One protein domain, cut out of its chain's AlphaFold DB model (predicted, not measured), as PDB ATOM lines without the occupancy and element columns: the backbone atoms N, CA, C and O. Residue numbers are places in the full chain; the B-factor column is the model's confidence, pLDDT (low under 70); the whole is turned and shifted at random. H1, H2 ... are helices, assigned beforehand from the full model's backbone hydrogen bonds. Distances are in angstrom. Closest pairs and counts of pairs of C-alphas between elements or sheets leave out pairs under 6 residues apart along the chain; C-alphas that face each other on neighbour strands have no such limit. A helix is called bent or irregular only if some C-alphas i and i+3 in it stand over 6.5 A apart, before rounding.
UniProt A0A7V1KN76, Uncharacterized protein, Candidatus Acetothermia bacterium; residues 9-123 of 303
ATOM      1  N   ILE A   9       4.831   3.797 -41.121       92.38
ATOM      2  CA  ILE A   9       3.444   3.817 -40.670       92.38
ATOM      3  C   ILE A   9       3.335   5.031 -39.749       92.38
ATOM      4  O   ILE A   9       3.893   5.044 -38.655       92.38
ATOM      5  N   SER A  10       2.693   6.098 -40.213       87.44
ATOM      6  CA  SER A  10       2.525   7.316 -39.429       87.44
ATOM      7  C   SER A  10       1.496   7.108 -38.324       87.44
ATOM      8  O   SER A  10       0.453   6.493 -38.549       87.44
ATOM      9  N   GLY A  11       1.769   7.677 -37.153       82.00
ATOM     10  CA  GLY A  11       0.807   7.760 -36.058       82.00
ATOM     11  C   GLY A  11      -0.239   8.864 -36.252       82.00
ATOM     12  O   GLY A  11      -0.399   9.439 -37.333       82.00
ATOM     13  N   PHE A  12      -0.932   9.187 -35.165       80.38
ATOM     14  CA  PHE A  12      -1.780  10.373 -35.051       80.38
ATOM     15  C   PHE A  12      -0.991  11.656 -35.419       80.38
ATOM     16  O   PHE A  12       0.189  11.740 -35.071       80.38
ATOM     17  N   PRO A  13      -1.577  12.657 -36.119       71.19
ATOM     18  CA  PRO A  13      -2.981  12.813 -36.518       71.19
ATOM     19  C   PRO A  13      -3.257  12.420 -37.984       71.19
ATOM     20  O   PRO A  13      -4.020  13.099 -38.669       71.19
ATOM     21  N   ALA A  14      -2.600  11.385 -38.523       72.94
ATOM     22  CA  ALA A  14      -2.816  10.995 -39.917       72.94
ATOM     23  C   ALA A  14      -4.318  10.740 -40.199       72.94
ATOM     24  O   ALA A  14      -4.901   9.863 -39.564       72.94
ATOM     25  N   PRO A  15      -4.948  11.479 -41.136       61.62
ATOM     26  CA  PRO A  15      -6.408  11.503 -41.264       61.62
ATOM     27  C   PRO A  15      -6.981  10.212 -41.861       61.62
ATOM     28  O   PRO A  15      -8.130   9.873 -41.607       61.62
ATOM     29  N   GLU A  16      -6.187   9.488 -42.657       74.31
ATOM     30  CA  GLU A  16      -6.590   8.245 -43.313       74.31
ATOM     31  C   GLU A  16      -5.398   7.294 -43.461       74.31
ATOM     32  O   GLU A  16      -4.299   7.710 -43.850       74.31
ATOM     33  N   LEU A  17      -5.635   5.992 -43.259       74.94
ATOM     34  CA  LEU A  17      -4.626   4.938 -43.433       74.94
ATOM     35  C   LEU A  17      -4.007   4.926 -44.837       74.94
ATOM     36  O   LEU A  17      -2.809   4.687 -44.986       74.94
ATOM     37  N   SER A  18      -4.805   5.257 -45.859       72.94
ATOM     38  CA  SER A  18      -4.393   5.332 -47.268       72.94
ATOM     39  C   SER A  18      -3.206   6.282 -47.500       72.94
ATOM     40  O   SER A  18      -2.413   6.080 -48.420       72.94
ATOM     41  N   ARG A  19      -3.053   7.305 -46.646       78.06
ATOM     42  CA  ARG A  19      -1.975   8.312 -46.691       78.06
ATOM     43  C   ARG A  19      -0.995   8.194 -45.525       78.06
ATOM     44  O   ARG A  19       0.007   8.925 -45.492       78.06
ATOM     45  N   ALA A  20      -1.278   7.286 -44.595       82.88
ATOM     46  CA  ALA A  20      -0.510   7.074 -43.381       82.88
ATOM     47  C   ALA A  20       0.717   6.182 -43.594       82.88
ATOM     48  O   ALA A  20       1.566   6.120 -42.715       82.88
ATOM     49  N   ALA A  21       0.855   5.509 -44.741       90.25
ATOM     50  CA  ALA A  21       1.951   4.568 -44.938       90.25
ATOM     51  C   ALA A  21       2.779   4.778 -46.208       90.25
ATOM     52  O   ALA A  21       2.332   5.363 -47.197       90.25
ATOM     53  N   HIS A  22       4.018   4.295 -46.150       89.94
ATOM     54  CA  HIS A  22       4.946   4.200 -47.269       89.94
ATOM     55  C   HIS A  22       5.650   2.835 -47.232       89.94
ATOM     56  O   HIS A  22       6.030   2.416 -46.139       89.94
ATOM     57  N   PRO A  23       5.840   2.149 -48.376       90.44
ATOM     58  CA  PRO A  23       5.310   2.468 -49.710       90.44
ATOM     59  C   PRO A  23       3.774   2.318 -49.787       90.44
ATOM     60  O   PRO A  23       3.177   1.732 -48.887       90.44
ATOM     61  N   PRO A  24       3.093   2.798 -50.849       88.25
ATOM     62  CA  PRO A  24       1.628   2.701 -50.962       88.25
ATOM     63  C   PRO A  24       1.056   1.279 -50.814       88.25
ATOM     64  O   PRO A  24      -0.045   1.111 -50.296       88.25
ATOM     65  N   ALA A  25       1.811   0.245 -51.201       90.12
ATOM     66  CA  ALA A  25       1.413  -1.153 -51.006       90.12
ATOM     67  C   ALA A  25       1.255  -1.531 -49.518       90.12
ATOM     68  O   ALA A  25       0.387  -2.335 -49.181       90.12
ATOM     69  N   LEU A  26       2.042  -0.920 -48.623       91.56
ATOM     70  CA  LEU A  26       1.905  -1.100 -47.176       91.56
ATOM     71  C   LEU A  26       0.559  -0.555 -46.681       91.56
ATOM     72  O   LEU A  26      -0.118  -1.214 -45.899       91.56
ATOM     73  N   ALA A  27       0.125   0.602 -47.195       88.88
ATOM     74  CA  ALA A  27      -1.166   1.192 -46.838       88.88
ATOM     75  C   ALA A  27      -2.337   0.245 -47.152       88.88
ATOM     76  O   ALA A  27      -3.228   0.070 -46.324       88.88
ATOM     77  N   ALA A  28      -2.311  -0.415 -48.315       89.12
ATOM     78  CA  ALA A  28      -3.347  -1.374 -48.699       89.12
ATOM     79  C   ALA A  28      -3.432  -2.565 -47.729       89.12
ATOM     80  O   ALA A  28      -4.530  -2.986 -47.362       89.12
ATOM     81  N   ARG A  29      -2.285  -3.074 -47.265       93.19
ATOM     82  CA  ARG A  29      -2.231  -4.172 -46.287       93.19
ATOM     83  C   ARG A  29      -2.707  -3.735 -44.900       93.19
ATOM     84  O   ARG A  29      -3.455  -4.468 -44.266       93.19
ATOM     85  N   LEU A  30      -2.365  -2.522 -44.461       93.12
ATOM     86  CA  LEU A  30      -2.873  -1.959 -43.200       93.12
ATOM     87  C   LEU A  30      -4.401  -1.828 -43.196       93.12
ATOM     88  O   LEU A  30      -5.039  -2.109 -42.182       93.12
ATOM     89  N   VAL A  31      -4.995  -1.436 -44.328       90.81
ATOM     90  CA  VAL A  31      -6.458  -1.389 -44.491       90.81
ATOM     91  C   VAL A  31      -7.067  -2.790 -44.386       90.81
ATOM     92  O   VAL A  31      -8.044  -2.968 -43.661       90.81
ATOM     93  N   GLN A  32      -6.482  -3.792 -45.053       91.44
ATOM     94  CA  GLN A  32      -6.936  -5.191 -44.965       91.44
ATOM     95  C   GLN A  32      -6.864  -5.731 -43.531       91.44
ATOM     96  O   GLN A  32      -7.776  -6.420 -43.074       91.44
ATOM     97  N   ASP A  33      -5.816  -5.354 -42.804       92.62
ATOM     98  CA  ASP A  33      -5.601  -5.729 -41.409       92.62
ATOM     99  C   ASP A  33      -6.471  -4.958 -40.416       92.62
ATOM    100  O   ASP A  33      -6.430  -5.255 -39.221       92.62
ATOM    101  N   ARG A  34      -7.255  -3.973 -40.878       92.44
ATOM    102  CA  ARG A  34      -8.031  -3.068 -40.016       92.44
ATOM    103  C   ARG A  34      -7.142  -2.420 -38.942       92.44
ATOM    104  O   ARG A  34      -7.516  -2.342 -37.770       92.44
ATOM    105  N   TYR A  35      -5.948  -1.985 -39.354       93.06
ATOM    106  CA  TYR A  35      -4.958  -1.371 -38.472       93.06
ATOM    107  C   TYR A  35      -5.525  -0.115 -37.805       93.06
ATOM    108  O   TYR A  35      -5.903   0.841 -38.482       93.06
ATOM    109  N   LEU A  36      -5.551  -0.101 -36.474       92.44
ATOM    110  CA  LEU A  36      -5.992   1.052 -35.702       92.44
ATOM    111  C   LEU A  36      -4.785   1.925 -35.340       92.44
ATOM    112  O   LEU A  36      -3.889   1.499 -34.611       92.44
ATOM    113  N   VAL A  37      -4.757   3.155 -35.864       89.44
ATOM    114  CA  VAL A  37      -3.652   4.103 -35.629       89.44
ATOM    115  C   VAL A  37      -3.559   4.491 -34.157       89.44
ATOM    116  O   VAL A  37      -2.457   4.541 -33.606       89.44
ATOM    117  N   ASP A  38      -4.701   4.761 -33.538       91.00
ATOM    118  CA  ASP A  38      -4.831   5.254 -32.172       91.00
ATOM    119  C   ASP A  38      -6.264   4.987 -31.674       91.00
ATOM    120  O   ASP A  38      -7.185   5.139 -32.486       91.00
ATOM    121  N   PRO A  39      -6.491   4.588 -30.404       92.75
ATOM    122  CA  PRO A  39      -7.821   4.654 -29.806       92.75
ATOM    123  C   PRO A  39      -8.449   6.044 -29.929       92.75
ATOM    124  O   PRO A  39      -7.770   7.060 -29.777       92.75
ATOM    125  N   ASP A  40      -9.757   6.087 -30.172       91.69
ATOM    126  CA  ASP A  40     -10.499   7.334 -30.313       91.69
ATOM    127  C   ASP A  40     -10.558   8.086 -28.967       91.69
ATOM    128  O   ASP A  40     -11.191   7.610 -28.015       91.69
ATOM    129  N   PRO A  41      -9.927   9.274 -28.861       89.19
ATOM    130  CA  PRO A  41      -9.911  10.037 -27.621       89.19
ATOM    131  C   PRO A  41     -11.300  10.528 -27.189       89.19
ATOM    132  O   PRO A  41     -11.467  10.843 -26.013       89.19
ATOM    133  N   GLN A  42     -12.291  10.596 -28.086       91.38
ATOM    134  CA  GLN A  42     -13.647  11.054 -27.750       91.38
ATOM    135  C   GLN A  42     -14.413  10.049 -26.887       91.38
ATOM    136  O   GLN A  42     -15.266  10.440 -26.095       91.38
ATOM    137  N   VAL A  43     -14.091   8.760 -27.013       92.81
ATOM    138  CA  VAL A  43     -14.734   7.672 -26.256       92.81
ATOM    139  C   VAL A  43     -13.806   7.059 -25.210       92.81
ATOM    140  O   VAL A  43     -14.193   6.136 -24.502       92.81
ATOM    141  N   ALA A  44     -12.582   7.573 -25.078       93.12
ATOM    142  CA  ALA A  44     -11.546   6.969 -24.247       93.12
ATOM    143  C   ALA A  44     -11.806   7.056 -22.730       93.12
ATOM    144  O   ALA A  44     -11.118   6.388 -21.965       93.12
ATOM    145  N   ALA A  45     -12.798   7.837 -22.289       94.25
ATOM    146  CA  ALA A  45     -13.261   7.824 -20.901       94.25
ATOM    147  C   ALA A  45     -14.127   6.587 -20.571       94.25
ATOM    148  O   ALA A  45     -14.209   6.193 -19.407       94.25
ATOM    149  N   ASP A  46     -14.759   5.965 -21.573       96.62
ATOM    150  CA  ASP A  46     -15.532   4.734 -21.404       96.62
ATOM    151  C   ASP A  46     -14.599   3.512 -21.489       96.62
ATOM    152  O   ASP A  46     -14.095   3.197 -22.572       96.62
ATOM    153  N   PRO A  47     -14.383   2.766 -20.389       96.19
ATOM    154  CA  PRO A  47     -13.474   1.621 -20.385       96.19
ATOM    155  C   PRO A  47     -13.923   0.503 -21.331       96.19
ATOM    156  O   PRO A  47     -13.078  -0.225 -21.856       96.19
ATOM    157  N   THR A  48     -15.228   0.369 -21.582       96.75
ATOM    158  CA  THR A  48     -15.762  -0.656 -22.490       96.75
ATOM    159  C   THR A  48     -15.470  -0.340 -23.955       96.75
ATOM    160  O   THR A  48     -15.370  -1.260 -24.765       96.75
ATOM    161  N   ALA A  49     -15.256   0.936 -24.287       96.62
ATOM    162  CA  ALA A  49     -14.821   1.377 -25.606       96.62
ATOM    163  C   ALA A  49     -13.289   1.471 -25.710       96.62
ATOM    164  O   ALA A  49     -12.713   1.058 -26.719       96.62
ATOM    165  N   PHE A  50     -12.625   1.993 -24.674       97.44
ATOM    166  CA  PHE A  50     -11.193   2.280 -24.676       97.44
ATOM    167  C   PHE A  50     -10.323   1.023 -24.722       97.44
ATOM    168  O   PHE A  50      -9.497   0.889 -25.624       97.44
ATOM    169  N   PHE A  51     -10.479   0.100 -23.767       97.81
ATOM    170  CA  PHE A  51      -9.556  -1.033 -23.637       97.81
ATOM    171  C   PHE A  51      -9.562  -1.965 -24.862       97.81
ATOM    172  O   PHE A  51      -8.474  -2.318 -25.319       97.81
ATOM    173  N   PRO A  52     -10.715  -2.291 -25.487       97.44
ATOM    174  CA  PRO A  52     -10.715  -3.050 -26.739       97.44
ATOM    175  C   PRO A  52      -9.977  -2.339 -27.881       97.44
ATOM    176  O   PRO A  52      -9.240  -2.977 -28.634       97.44
ATOM    177  N   GLN A  53     -10.121  -1.014 -27.995       97.38
ATOM    178  CA  GLN A  53      -9.378  -0.228 -28.982       97.38
ATOM    179  C   GLN A  53      -7.880  -0.191 -28.666       97.38
ATOM    180  O   GLN A  53      -7.060  -0.333 -29.572       97.38
ATOM    181  N   ALA A  54      -7.505  -0.038 -27.395       97.25
ATOM    182  CA  ALA A  54      -6.115  -0.061 -26.951       97.25
ATOM    183  C   ALA A  54      -5.435  -1.389 -27.318       97.25
ATOM    184  O   ALA A  54      -4.358  -1.383 -27.921       97.25
ATOM    185  N   GLN A  55      -6.108  -2.513 -27.058       97.19
ATOM    186  CA  GLN A  55      -5.640  -3.848 -27.436       97.19
ATOM    187  C   GLN A  55      -5.561  -4.020 -28.956       97.19
ATOM    188  O   GLN A  55      -4.554  -4.508 -29.466       97.19
ATOM    189  N   GLN A  56      -6.565  -3.566 -29.716       96.56
ATOM    190  CA  GLN A  56      -6.524  -3.616 -31.183       96.56
ATOM    191  C   GLN A  56      -5.349  -2.800 -31.750       96.56
ATOM    192  O   GLN A  56      -4.639  -3.272 -32.644       96.56
ATOM    193  N   ALA A  57      -5.127  -1.587 -31.241       95.56
ATOM    194  CA  ALA A  57      -4.038  -0.717 -31.673       95.56
ATOM    195  C   ALA A  57      -2.663  -1.315 -31.337       95.56
ATOM    196  O   ALA A  57      -1.745  -1.247 -32.163       95.56
ATOM    197  N   LEU A  58      -2.514  -1.924 -30.155       97.25
ATOM    198  CA  LEU A  58      -1.283  -2.593 -29.743       97.25
ATOM    199  C   LEU A  58      -1.032  -3.873 -30.550       97.25
ATOM    200  O   LEU A  58       0.078  -4.067 -31.039       97.25
ATOM    201  N   ALA A  59      -2.053  -4.701 -30.782       97.19
ATOM    202  CA  ALA A  59      -1.947  -5.913 -31.595       97.19
ATOM    203  C   ALA A  59      -1.559  -5.603 -33.051       97.19
ATOM    204  O   ALA A  59      -0.687  -6.263 -33.621       97.19
ATOM    205  N   GLY A  60      -2.154  -4.560 -33.641       95.69
ATOM    206  CA  GLY A  60      -1.775  -4.072 -34.966       95.69
ATOM    207  C   GLY A  60      -0.316  -3.616 -35.010       95.69
ATOM    208  O   GLY A  60       0.426  -4.007 -35.912       95.69
ATOM    209  N   ARG A  61       0.120  -2.837 -34.010       95.69
ATOM    210  CA  ARG A  61       1.525  -2.421 -33.872       95.69
ATOM    211  C   ARG A  61       2.462  -3.611 -33.723       95.69
ATOM    212  O   ARG A  61       3.451  -3.664 -34.442       95.69
ATOM    213  N   ARG A  62       2.135  -4.575 -32.859       97.62
ATOM    214  CA  ARG A  62       2.907  -5.808 -32.649       97.62
ATOM    215  C   ARG A  62       3.108  -6.562 -33.956       97.62
ATOM    216  O   ARG A  62       4.246  -6.841 -34.321       97.62
ATOM    217  N   LYS A  63       2.027  -6.820 -34.702       97.19
ATOM    218  CA  LYS A  63       2.093  -7.512 -35.997       97.19
ATOM    219  C   LYS A  63       3.077  -6.832 -36.951       97.19
ATOM    220  O   LYS A  63       3.990  -7.475 -37.457       97.19
ATOM    221  N   TRP A  64       2.891  -5.535 -37.188       96.38
ATOM    222  CA  TRP A  64       3.682  -4.805 -38.178       96.38
ATOM    223  C   TRP A  64       5.110  -4.528 -37.721       96.38
ATOM    224  O   TRP A  64       6.017  -4.551 -38.547       96.38
ATOM    225  N   ALA A  65       5.337  -4.327 -36.423       97.06
ATOM    226  CA  ALA A  65       6.679  -4.213 -35.871       97.06
ATOM    227  C   ALA A  65       7.479  -5.500 -36.098       97.06
ATOM    228  O   ALA A  65       8.591  -5.436 -36.608       97.06
ATOM    229  N   LEU A  66       6.900  -6.662 -35.778       97.56
ATOM    230  CA  LEU A  66       7.567  -7.958 -35.938       97.56
ATOM    231  C   LEU A  66       7.742  -8.373 -37.401       97.56
ATOM    232  O   LEU A  66       8.674  -9.109 -37.719       97.56
ATOM    233  N   GLU A  67       6.866  -7.907 -38.292       96.12
ATOM    234  CA  GLU A  67       7.048  -8.088 -39.730       96.12
ATOM    235  C   GLU A  67       8.209  -7.228 -40.251       96.12
ATOM    236  O   GLU A  67       9.137  -7.753 -40.857       96.12
ATOM    237  N   LEU A  68       8.199  -5.924 -39.960       95.69
ATOM    238  CA  LEU A  68       9.165  -4.972 -40.519       95.69
ATOM    239  C   LEU A  68      10.553  -5.048 -39.871       95.69
ATOM    240  O   LEU A  68      11.540  -4.742 -40.533       95.69
ATOM    241  N   VAL A  69      10.666  -5.461 -38.604       96.19
ATOM    242  CA  VAL A  69      11.973  -5.578 -37.926       96.19
ATOM    243  C   VAL A  69      12.865  -6.652 -38.560       96.19
ATOM    244  O   VAL A  69      14.082  -6.604 -38.409       96.19
ATOM    245  N   ARG A  70      12.272  -7.611 -39.285       92.38
ATOM    246  CA  ARG A  70      12.981  -8.699 -39.980       92.38
ATOM    247  C   ARG A  70      13.465  -8.314 -41.376       92.38
ATOM    248  O   ARG A  70      14.228  -9.067 -41.978       92.38
ATOM    249  N   GLU A  71      13.008  -7.181 -41.894       93.62
ATOM    250  CA  GLU A  71      13.468  -6.638 -43.165       93.62
ATOM    251  C   GLU A  71      14.836  -5.952 -43.012       93.62
ATOM    252  O   GLU A  71      15.337  -5.762 -41.905       93.62
ATOM    253  N   ALA A  72      15.460  -5.560 -44.125       92.38
ATOM    254  CA  ALA A  72      16.713  -4.805 -44.089       92.38
ATOM    255  C   ALA A  72      16.466  -3.328 -43.734       92.38
ATOM    256  O   ALA A  72      15.717  -2.638 -44.429       92.38
ATOM    257  N   TRP A  73      17.126  -2.827 -42.690       94.50
ATOM    258  CA  TRP A  73      17.031  -1.434 -42.248       94.50
ATOM    259  C   TRP A  73      18.343  -0.943 -41.625       94.50
ATOM    260  O   TRP A  73      19.066  -1.714 -41.001       94.50
ATOM    261  N   ASP A  74      18.608   0.361 -41.756       91.81
ATOM    262  CA  ASP A  74      19.699   1.059 -41.051       91.81
ATOM    263  C   ASP A  74      19.209   1.737 -39.757       91.81
ATOM    264  O   ASP A  74      19.976   1.980 -38.829       91.81
ATOM    265  N   PHE A  75      17.912   2.058 -39.693       93.69
ATOM    266  CA  PHE A  75      17.260   2.687 -38.547       93.69
ATOM    267  C   PHE A  75      15.817   2.191 -38.421       93.69
ATOM    268  O   PHE A  75      15.036   2.296 -39.369       93.69
ATOM    269  N   PHE A  76      15.451   1.698 -37.237       95.75
ATOM    270  CA  PHE A  76      14.110   1.211 -36.929       95.75
ATOM    271  C   PHE A  76      13.531   1.958 -35.723       95.75
ATOM    272  O   PHE A  76      14.143   2.003 -34.659       95.75
ATOM    273  N   HIS A  77      12.335   2.530 -35.878       95.69
ATOM    274  CA  HIS A  77      11.635   3.257 -34.817       95.69
ATOM    275  C   HIS A  77      10.223   2.696 -34.648       95.69
ATOM    276  O   HIS A  77       9.374   2.834 -35.530       95.69
ATOM    277  N   LEU A  78       9.969   2.106 -33.479       96.38
ATOM    278  CA  LEU A  78       8.646   1.687 -33.033       96.38
ATOM    279  C   LEU A  78       8.097   2.668 -31.993       96.38
ATOM    280  O   LEU A  78       8.675   2.824 -30.923       96.38
ATOM    281  N   HIS A  79       6.955   3.286 -32.293       95.50
ATOM    282  CA  HIS A  79       6.256   4.183 -31.373       95.50
ATOM    283  C   HIS A  79       4.977   3.530 -30.822       95.50
ATOM    284  O   HIS A  79       4.029   3.235 -31.565       95.50
ATOM    285  N   ILE A  80       4.934   3.346 -29.501       94.69
ATOM    286  CA  ILE A  80       3.789   2.801 -28.761       94.69
ATOM    287  C   ILE A  80       3.010   3.963 -28.141       94.69
ATOM    288  O   ILE A  80       3.253   4.359 -27.014       94.69
ATOM    289  N   MET A  81       2.063   4.512 -28.901       92.50
ATOM    290  CA  MET A  81       1.301   5.696 -28.481       92.50
ATOM    291  C   MET A  81       0.275   5.368 -27.378       92.50
ATOM    292  O   MET A  81      -0.052   6.203 -26.549       92.50
ATOM    293  N   VAL A  82      -0.234   4.131 -27.330       94.62
ATOM    294  CA  VAL A  82      -1.354   3.751 -26.447       94.62
ATOM    295  C   VAL A  82      -1.105   4.043 -24.957       94.62
ATOM    296  O   VAL A  82      -2.062   4.247 -24.214       94.62
ATOM    297  N   THR A  83       0.159   4.126 -24.528       95.62
ATOM    298  CA  THR A  83       0.553   4.526 -23.170       95.62
ATOM    299  C   THR A  83       0.120   5.949 -22.823       95.62
ATOM    300  O   THR A  83      -0.348   6.168 -21.710       95.62
ATOM    301  N   ASP A  84       0.199   6.900 -23.760       95.75
ATOM    302  CA  ASP A  84      -0.253   8.284 -23.554       95.75
ATOM    303  C   ASP A  84      -1.767   8.338 -23.309       95.75
ATOM    304  O   ASP A  84      -2.225   8.939 -22.337       95.75
ATOM    305  N   ARG A  85      -2.559   7.618 -24.116       95.69
ATOM    306  CA  ARG A  85      -4.020   7.532 -23.926       95.69
ATOM    307  C   ARG A  85      -4.370   6.835 -22.622       95.69
ATOM    308  O   ARG A  85      -5.191   7.348 -21.863       95.69
ATOM    309  N   LEU A  86      -3.732   5.697 -22.344       97.44
ATOM    310  CA  LEU A  86      -3.931   4.966 -21.095       97.44
ATOM    311  C   LEU A  86      -3.666   5.884 -19.899       97.44
ATOM    312  O   LEU A  86      -4.459   5.915 -18.961       97.44
ATOM    313  N   HIS A  87      -2.582   6.654 -19.939       97.19
ATOM    314  CA  HIS A  87      -2.255   7.575 -18.865       97.19
ATOM    315  C   HIS A  87      -3.261   8.715 -18.782       97.19
ATOM    316  O   HIS A  87      -3.825   8.919 -17.718       97.19
ATOM    317  N   HIS A  88      -3.588   9.400 -19.874       96.88
ATOM    318  CA  HIS A  88      -4.567  10.482 -19.825       96.88
ATOM    319  C   HIS A  88      -5.887  10.082 -19.158       96.88
ATOM    320  O   HIS A  88      -6.369  10.823 -18.307       96.88
ATOM    321  N   PHE A  89      -6.452   8.919 -19.495       97.06
ATOM    322  CA  PHE A  89      -7.787   8.525 -19.027       97.06
ATOM    323  C   PHE A  89      -7.785   7.624 -17.784       97.06
ATOM    324  O   PHE A  89      -8.760   7.620 -17.036       97.06
ATOM    325  N   TYR A  90      -6.692   6.901 -17.518       97.69
ATOM    326  CA  TYR A  90      -6.629   5.888 -16.460       97.69
ATOM    327  C   TYR A  90      -5.366   5.974 -15.590       97.69
ATOM    328  O   TYR A  90      -5.059   5.010 -14.891       97.69
ATOM    329  N   TYR A  91      -4.645   7.106 -15.548       97.12
ATOM    330  CA  TYR A  91      -3.439   7.247 -14.709       97.12
ATOM    331  C   TYR A  91      -3.621   6.789 -13.248       97.12
ATOM    332  O   TYR A  91      -2.745   6.077 -12.746       97.12
ATOM    333  N   PRO A  92      -4.728   7.109 -12.539       96.88
ATOM    334  CA  PRO A  92      -4.923   6.667 -11.157       96.88
ATOM    335  C   PRO A  92      -4.979   5.141 -11.006       96.88
ATOM    336  O   PRO A  92      -4.571   4.620  -9.967       96.88
ATOM    337  N   ALA A  93      -5.396   4.415 -12.054       97.50
ATOM    338  CA  ALA A  93      -5.528   2.960 -12.042       97.50
ATOM    339  C   ALA A  93      -4.199   2.241 -11.756       97.50
ATOM    340  O   ALA A  93      -4.205   1.146 -11.198       97.50
ATOM    341  N   ARG A  94      -3.052   2.881 -12.031       97.12
ATOM    342  CA  ARG A  94      -1.718   2.351 -11.695       97.12
ATOM    343  C   ARG A  94      -1.560   2.046 -10.198       97.12
ATOM    344  O   ARG A  94      -0.853   1.111  -9.831       97.12
ATOM    345  N   ARG A  95      -2.233   2.818  -9.331       97.00
ATOM    346  CA  ARG A  95      -2.154   2.714  -7.863       97.00
ATOM    347  C   ARG A  95      -3.285   1.884  -7.246       97.00
ATOM    348  O   ARG A  95      -3.185   1.537  -6.073       97.00
ATOM    349  N   GLY A  96      -4.343   1.569  -7.994       96.44
ATOM    350  CA  GLY A  96      -5.496   0.829  -7.479       96.44
ATOM    351  C   GLY A  96      -6.798   1.130  -8.215       96.44
ATOM    352  O   GLY A  96      -6.844   1.950  -9.127       96.44
ATOM    353  N   GLY A  97      -7.880   0.481  -7.786       95.88
ATOM    354  CA  GLY A  97      -9.229   0.712  -8.308       95.88
ATOM    355  C   GLY A  97      -9.679  -0.305  -9.366       95.88
ATOM    356  O   GLY A  97      -8.947  -1.238  -9.701       95.88
ATOM    357  N   PRO A  98     -10.904  -0.147  -9.901       95.81
ATOM    358  CA  PRO A  98     -11.568  -1.174 -10.708       95.81
ATOM    359  C   PRO A  98     -10.836  -1.507 -12.015       95.81
ATOM    360  O   PRO A  98     -10.951  -2.625 -12.509       95.81
ATOM    361  N   HIS A  99     -10.055  -0.571 -12.559       97.19
ATOM    362  CA  HIS A  99      -9.346  -0.732 -13.834       97.19
ATOM    363  C   HIS A  99      -7.854  -1.058 -13.678       97.19
ATOM    364  O   HIS A  99      -7.150  -1.134 -14.681       97.19
ATOM    365  N   GLN A 100      -7.357  -1.272 -12.452       97.81
ATOM    366  CA  GLN A 100      -5.932  -1.534 -12.205       97.81
ATOM    367  C   GLN A 100      -5.421  -2.756 -12.977       97.81
ATOM    368  O   GLN A 100      -4.355  -2.703 -13.585       97.81
ATOM    369  N   HIS A 101      -6.192  -3.843 -12.982       98.06
ATOM    370  CA  HIS A 101      -5.824  -5.062 -13.699       98.06
ATOM    371  C   HIS A 101      -5.725  -4.835 -15.216       98.06
ATOM    372  O   HIS A 101      -4.787  -5.321 -15.831       98.06
ATOM    373  N   LEU A 102      -6.629  -4.047 -15.812       97.81
ATOM    374  CA  LEU A 102      -6.586  -3.707 -17.241       97.81
ATOM    375  C   LEU A 102      -5.409  -2.783 -17.576       97.81
ATOM    376  O   LEU A 102      -4.766  -2.949 -18.608       97.81
ATOM    377  N   PHE A 103      -5.115  -1.823 -16.694       98.19
ATOM    378  CA  PHE A 103      -3.974  -0.921 -16.838       98.19
ATOM    379  C   PHE A 103      -2.659  -1.706 -16.902       98.19
ATOM    380  O   PHE A 103      -1.865  -1.507 -17.821       98.19
ATOM    381  N   TRP A 104      -2.440  -2.615 -15.947       98.25
ATOM    382  CA  TRP A 104      -1.211  -3.404 -15.893       98.25
ATOM    383  C   TRP A 104      -1.157  -4.502 -16.952       98.25
ATOM    384  O   TRP A 104      -0.088  -4.702 -17.516       98.25
ATOM    385  N   ALA A 105      -2.287  -5.116 -17.318       98.06
ATOM    386  CA  ALA A 105      -2.339  -6.059 -18.435       98.06
ATOM    387  C   ALA A 105      -1.842  -5.422 -19.745       98.06
ATOM    388  O   ALA A 105      -1.057  -6.029 -20.466       98.06
ATOM    389  N   LEU A 106      -2.211  -4.164 -20.032       97.88
ATOM    390  CA  LEU A 106      -1.704  -3.477 -21.227       97.88
ATOM    391  C   LEU A 106      -0.186  -3.232 -21.159       97.88
ATOM    392  O   LEU A 106       0.501  -3.325 -22.173       97.88
ATOM    393  N   TYR A 107       0.355  -2.939 -19.973       98.06
ATOM    394  CA  TYR A 107       1.801  -2.807 -19.767       98.06
ATOM    395  C   TYR A 107       2.546  -4.140 -19.909       98.06
ATOM    396  O   TYR A 107       3.647  -4.156 -20.461       98.06
ATOM    397  N   GLU A 108       1.954  -5.244 -19.456       98.44
ATOM    398  CA  GLU A 108       2.479  -6.595 -19.670       98.44
ATOM    399  C   GLU A 108       2.515  -6.930 -21.169       98.44
ATOM    400  O   GLU A 108       3.567  -7.316 -21.676       98.44
ATOM    401  N   GLU A 109       1.436  -6.656 -21.914       98.06
ATOM    402  CA  GLU A 109       1.403  -6.833 -23.375       98.06
ATOM    403  C   GLU A 109       2.480  -5.986 -24.091       98.06
ATOM    404  O   GLU A 109       3.095  -6.433 -25.063       98.06
ATOM    405  N   ILE A 110       2.742  -4.763 -23.613       97.94
ATOM    406  CA  ILE A 110       3.819  -3.906 -24.135       97.94
ATOM    407  C   ILE A 110       5.194  -4.509 -23.829       97.94
ATOM    408  O   ILE A 110       6.057  -4.533 -24.710       97.94
ATOM    409  N   ALA A 111       5.415  -4.992 -22.607       98.06
ATOM    410  CA  ALA A 111       6.682  -5.599 -22.209       98.06
ATOM    411  C   ALA A 111       6.988  -6.858 -23.035       98.06
ATOM    412  O   ALA A 111       8.115  -7.034 -23.501       98.06
ATOM    413  N   GLU A 112       5.978  -7.691 -23.283       98.38
ATOM    414  CA  GLU A 112       6.081  -8.839 -24.183       98.38
ATOM    415  C   GLU A 112       6.438  -8.414 -25.611       98.38
ATOM    416  O   GLU A 112       7.379  -8.958 -26.185       98.38
ATOM    417  N   LEU A 113       5.753  -7.409 -26.173       98.00
ATOM    418  CA  LEU A 113       6.084  -6.875 -27.498       98.00
ATOM    419  C   LEU A 113       7.547  -6.410 -27.567       98.00
ATOM    420  O   LEU A 113       8.255  -6.721 -28.525       98.00
ATOM    421  N   VAL A 114       8.019  -5.680 -26.554       97.00
ATOM    422  CA  VAL A 114       9.421  -5.248 -26.488       97.00
ATOM    423  C   VAL A 114      10.355  -6.459 -26.482       97.00
ATOM    424  O   VAL A 114      11.328  -6.463 -27.233       97.00
ATOM    425  N   ALA A 115      10.053  -7.503 -25.708       97.94
ATOM    426  CA  ALA A 115      10.850  -8.729 -25.681       97.94
ATOM    427  C   ALA A 115      10.885  -9.443 -27.048       97.94
ATOM    428  O   ALA A 115      11.953  -9.862 -27.497       97.94
ATOM    429  N   GLU A 116       9.748  -9.537 -27.743       98.19
ATOM    430  CA  GLU A 116       9.650 -10.146 -29.077       98.19
ATOM    431  C   GLU A 116      10.443  -9.360 -30.135       98.19
ATOM    432  O   GLU A 116      11.137  -9.951 -30.971       98.19
ATOM    433  N   VAL A 117      10.376  -8.025 -30.087       97.25
ATOM    434  CA  VAL A 117      11.168  -7.145 -30.959       97.25
ATOM    435  C   VAL A 117      12.652  -7.318 -30.662       97.25
ATOM    436  O   VAL A 117      13.420  -7.558 -31.588       97.25
ATOM    437  N   VAL A 118      13.049  -7.275 -29.385       96.44
ATOM    438  CA  VAL A 118      14.434  -7.481 -28.931       96.44
ATOM    439  C   VAL A 118      15.006  -8.797 -29.446       96.44
ATOM    440  O   VAL A 118      16.125  -8.805 -29.954       96.44
ATOM    441  N   ALA A 119      14.242  -9.887 -29.347       96.75
ATOM    442  CA  ALA A 119      14.649 -11.205 -29.829       96.75
ATOM    443  C   ALA A 119      14.769 -11.282 -31.362       96.75
ATOM    444  O   ALA A 119      15.437 -12.175 -31.879       96.75
ATOM    445  N   SER A 120      14.130 -10.357 -32.081       97.12
ATOM    446  CA  SER A 120      14.147 -10.278 -33.545       97.12
ATOM    447  C   SER A 120      15.191  -9.294 -34.093       97.12
ATOM    448  O   SER A 120      15.336  -9.201 -35.310       97.12
ATOM    449  N   LEU A 121      15.899  -8.550 -33.234       96.62
ATOM    450  CA  LEU A 121      16.908  -7.585 -33.674       96.62
ATOM    451  C   LEU A 121      18.128  -8.291 -34.292       96.62
ATOM    452  O   LEU A 121      18.571  -9.321 -33.771       96.62
ATOM    453  N   PRO A 122      18.725  -7.731 -35.361       93.81
ATOM    454  CA  PRO A 122      19.954  -8.268 -35.918       93.81
ATOM    455  C   PRO A 122      21.119  -8.126 -34.918       93.81
ATOM    456  O   PRO A 122      21.133  -7.196 -34.100       93.81
ATOM    457  N   PRO A 123      22.123  -9.022 -34.967       91.44
ATOM    458  CA  PRO A 123      23.310  -8.912 -34.126       91.44
ATOM    459  C   PRO A 123      23.998  -7.551 -34.285       91.44
ATOM    460  O   PRO A 123      24.201  -7.085 -35.404       91.44
TER     461      PRO A 123
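Overview. This is residues 9 to 123 of the 303 residues of an uncharacterized protein of Candidatus Acetothermia bacterium (UniProt A0A7V1KN76). Two long helices, H3 and H5, lie side by side and run the same way, and a shorter helix, H4, slants across them, meeting the first residues of H5 and, with Val 82, H3. On the side of H3 away from H5 lies a separate small pair of short helices, H1 and H2, and a long stretch, residues 69 to 81, leads back from the end of H3 to H4. The printed part has 115 residues with five named helices, in the order H1, H2, H3, H4, H5, and no named strand; the class is all helix. The whole is compact, with a radius of gyration of the C-alphas of 15.0 A and spans of 44 by 35 by 19 A.

Along the chain. H1 covers residues 17 to 20, 4.6 A from first to last C-alpha, and begins at C-alpha 17 at (-4.626, 4.938, -43.433). H2, residues 24 to 32, is 13.1 A long. H3, residues 47 to 68, is the longest helix, with 22 residues and 31.0 A, from C-alpha 47 at (-13.474, 1.621, -20.385). It is neither bent nor irregular, but only just: C-alphas 48 and 51 are 6.3 A apart. H4, residues 82 to 95, is 18.6 A long and irregular, with C-alphas 89 and 92 8.6 A apart. H5, residues 100 to 120, is 30.6 A long and ends at C-alpha 120 at (14.147, -10.278, -33.545).

Arrangement. H1 and H2 touch, the closest C-alphas being those of Ser 18 and Ala 27, 5.3 A apart. H2 and H3 are apart, and H1 is apart from H3, H4 and H5. H3 and H5 touch at a shallow tilt of 4 degrees, the same way, closest at the C-alphas of Arg 62 and Leu 113, 6.1 A apart. H3, with residues 54 to 58 alone, and H4, with residue 82 alone, only just touch, with 3 pairs of C-alphas within 8 A; the closest are those of Ala 54 and Val 82, 6.1 A apart. Their tilt is steep, 53 degrees, and they run opposite ways. H4 touches H5, of which residues 100 to 104 alone take part, at a steep tilt of 50 degrees, opposite ways; the closest C-alphas, of Ala 93 and Gln 100, are 4.5 A apart. Of the 3 pairs of touching helices H3 and H4, H3 and H5, and H4 and H5, 1 is at a shallow tilt, and the helix packing is mostly crossed, the helices standing at steep tilts to each other, but only just. Every O i to N i+4 pair is within hydrogen-bond range in H2 and H5, against 16 of 18 in H3 and 6 of 10 in H4; H1 is too short for such a pair.

Size, cuts and confidence. The two C-alphas farthest apart, of Ala 72 and Gly 97, are 44.5 A apart. The printed part has no cut. The links H2 to H3 and H3 to H4 are long, with 14 and 13 residues; H1 to H2 and H4 to H5 are tight. The mean pLDDT of the printed part is 93.4, and residue 15 is under 70.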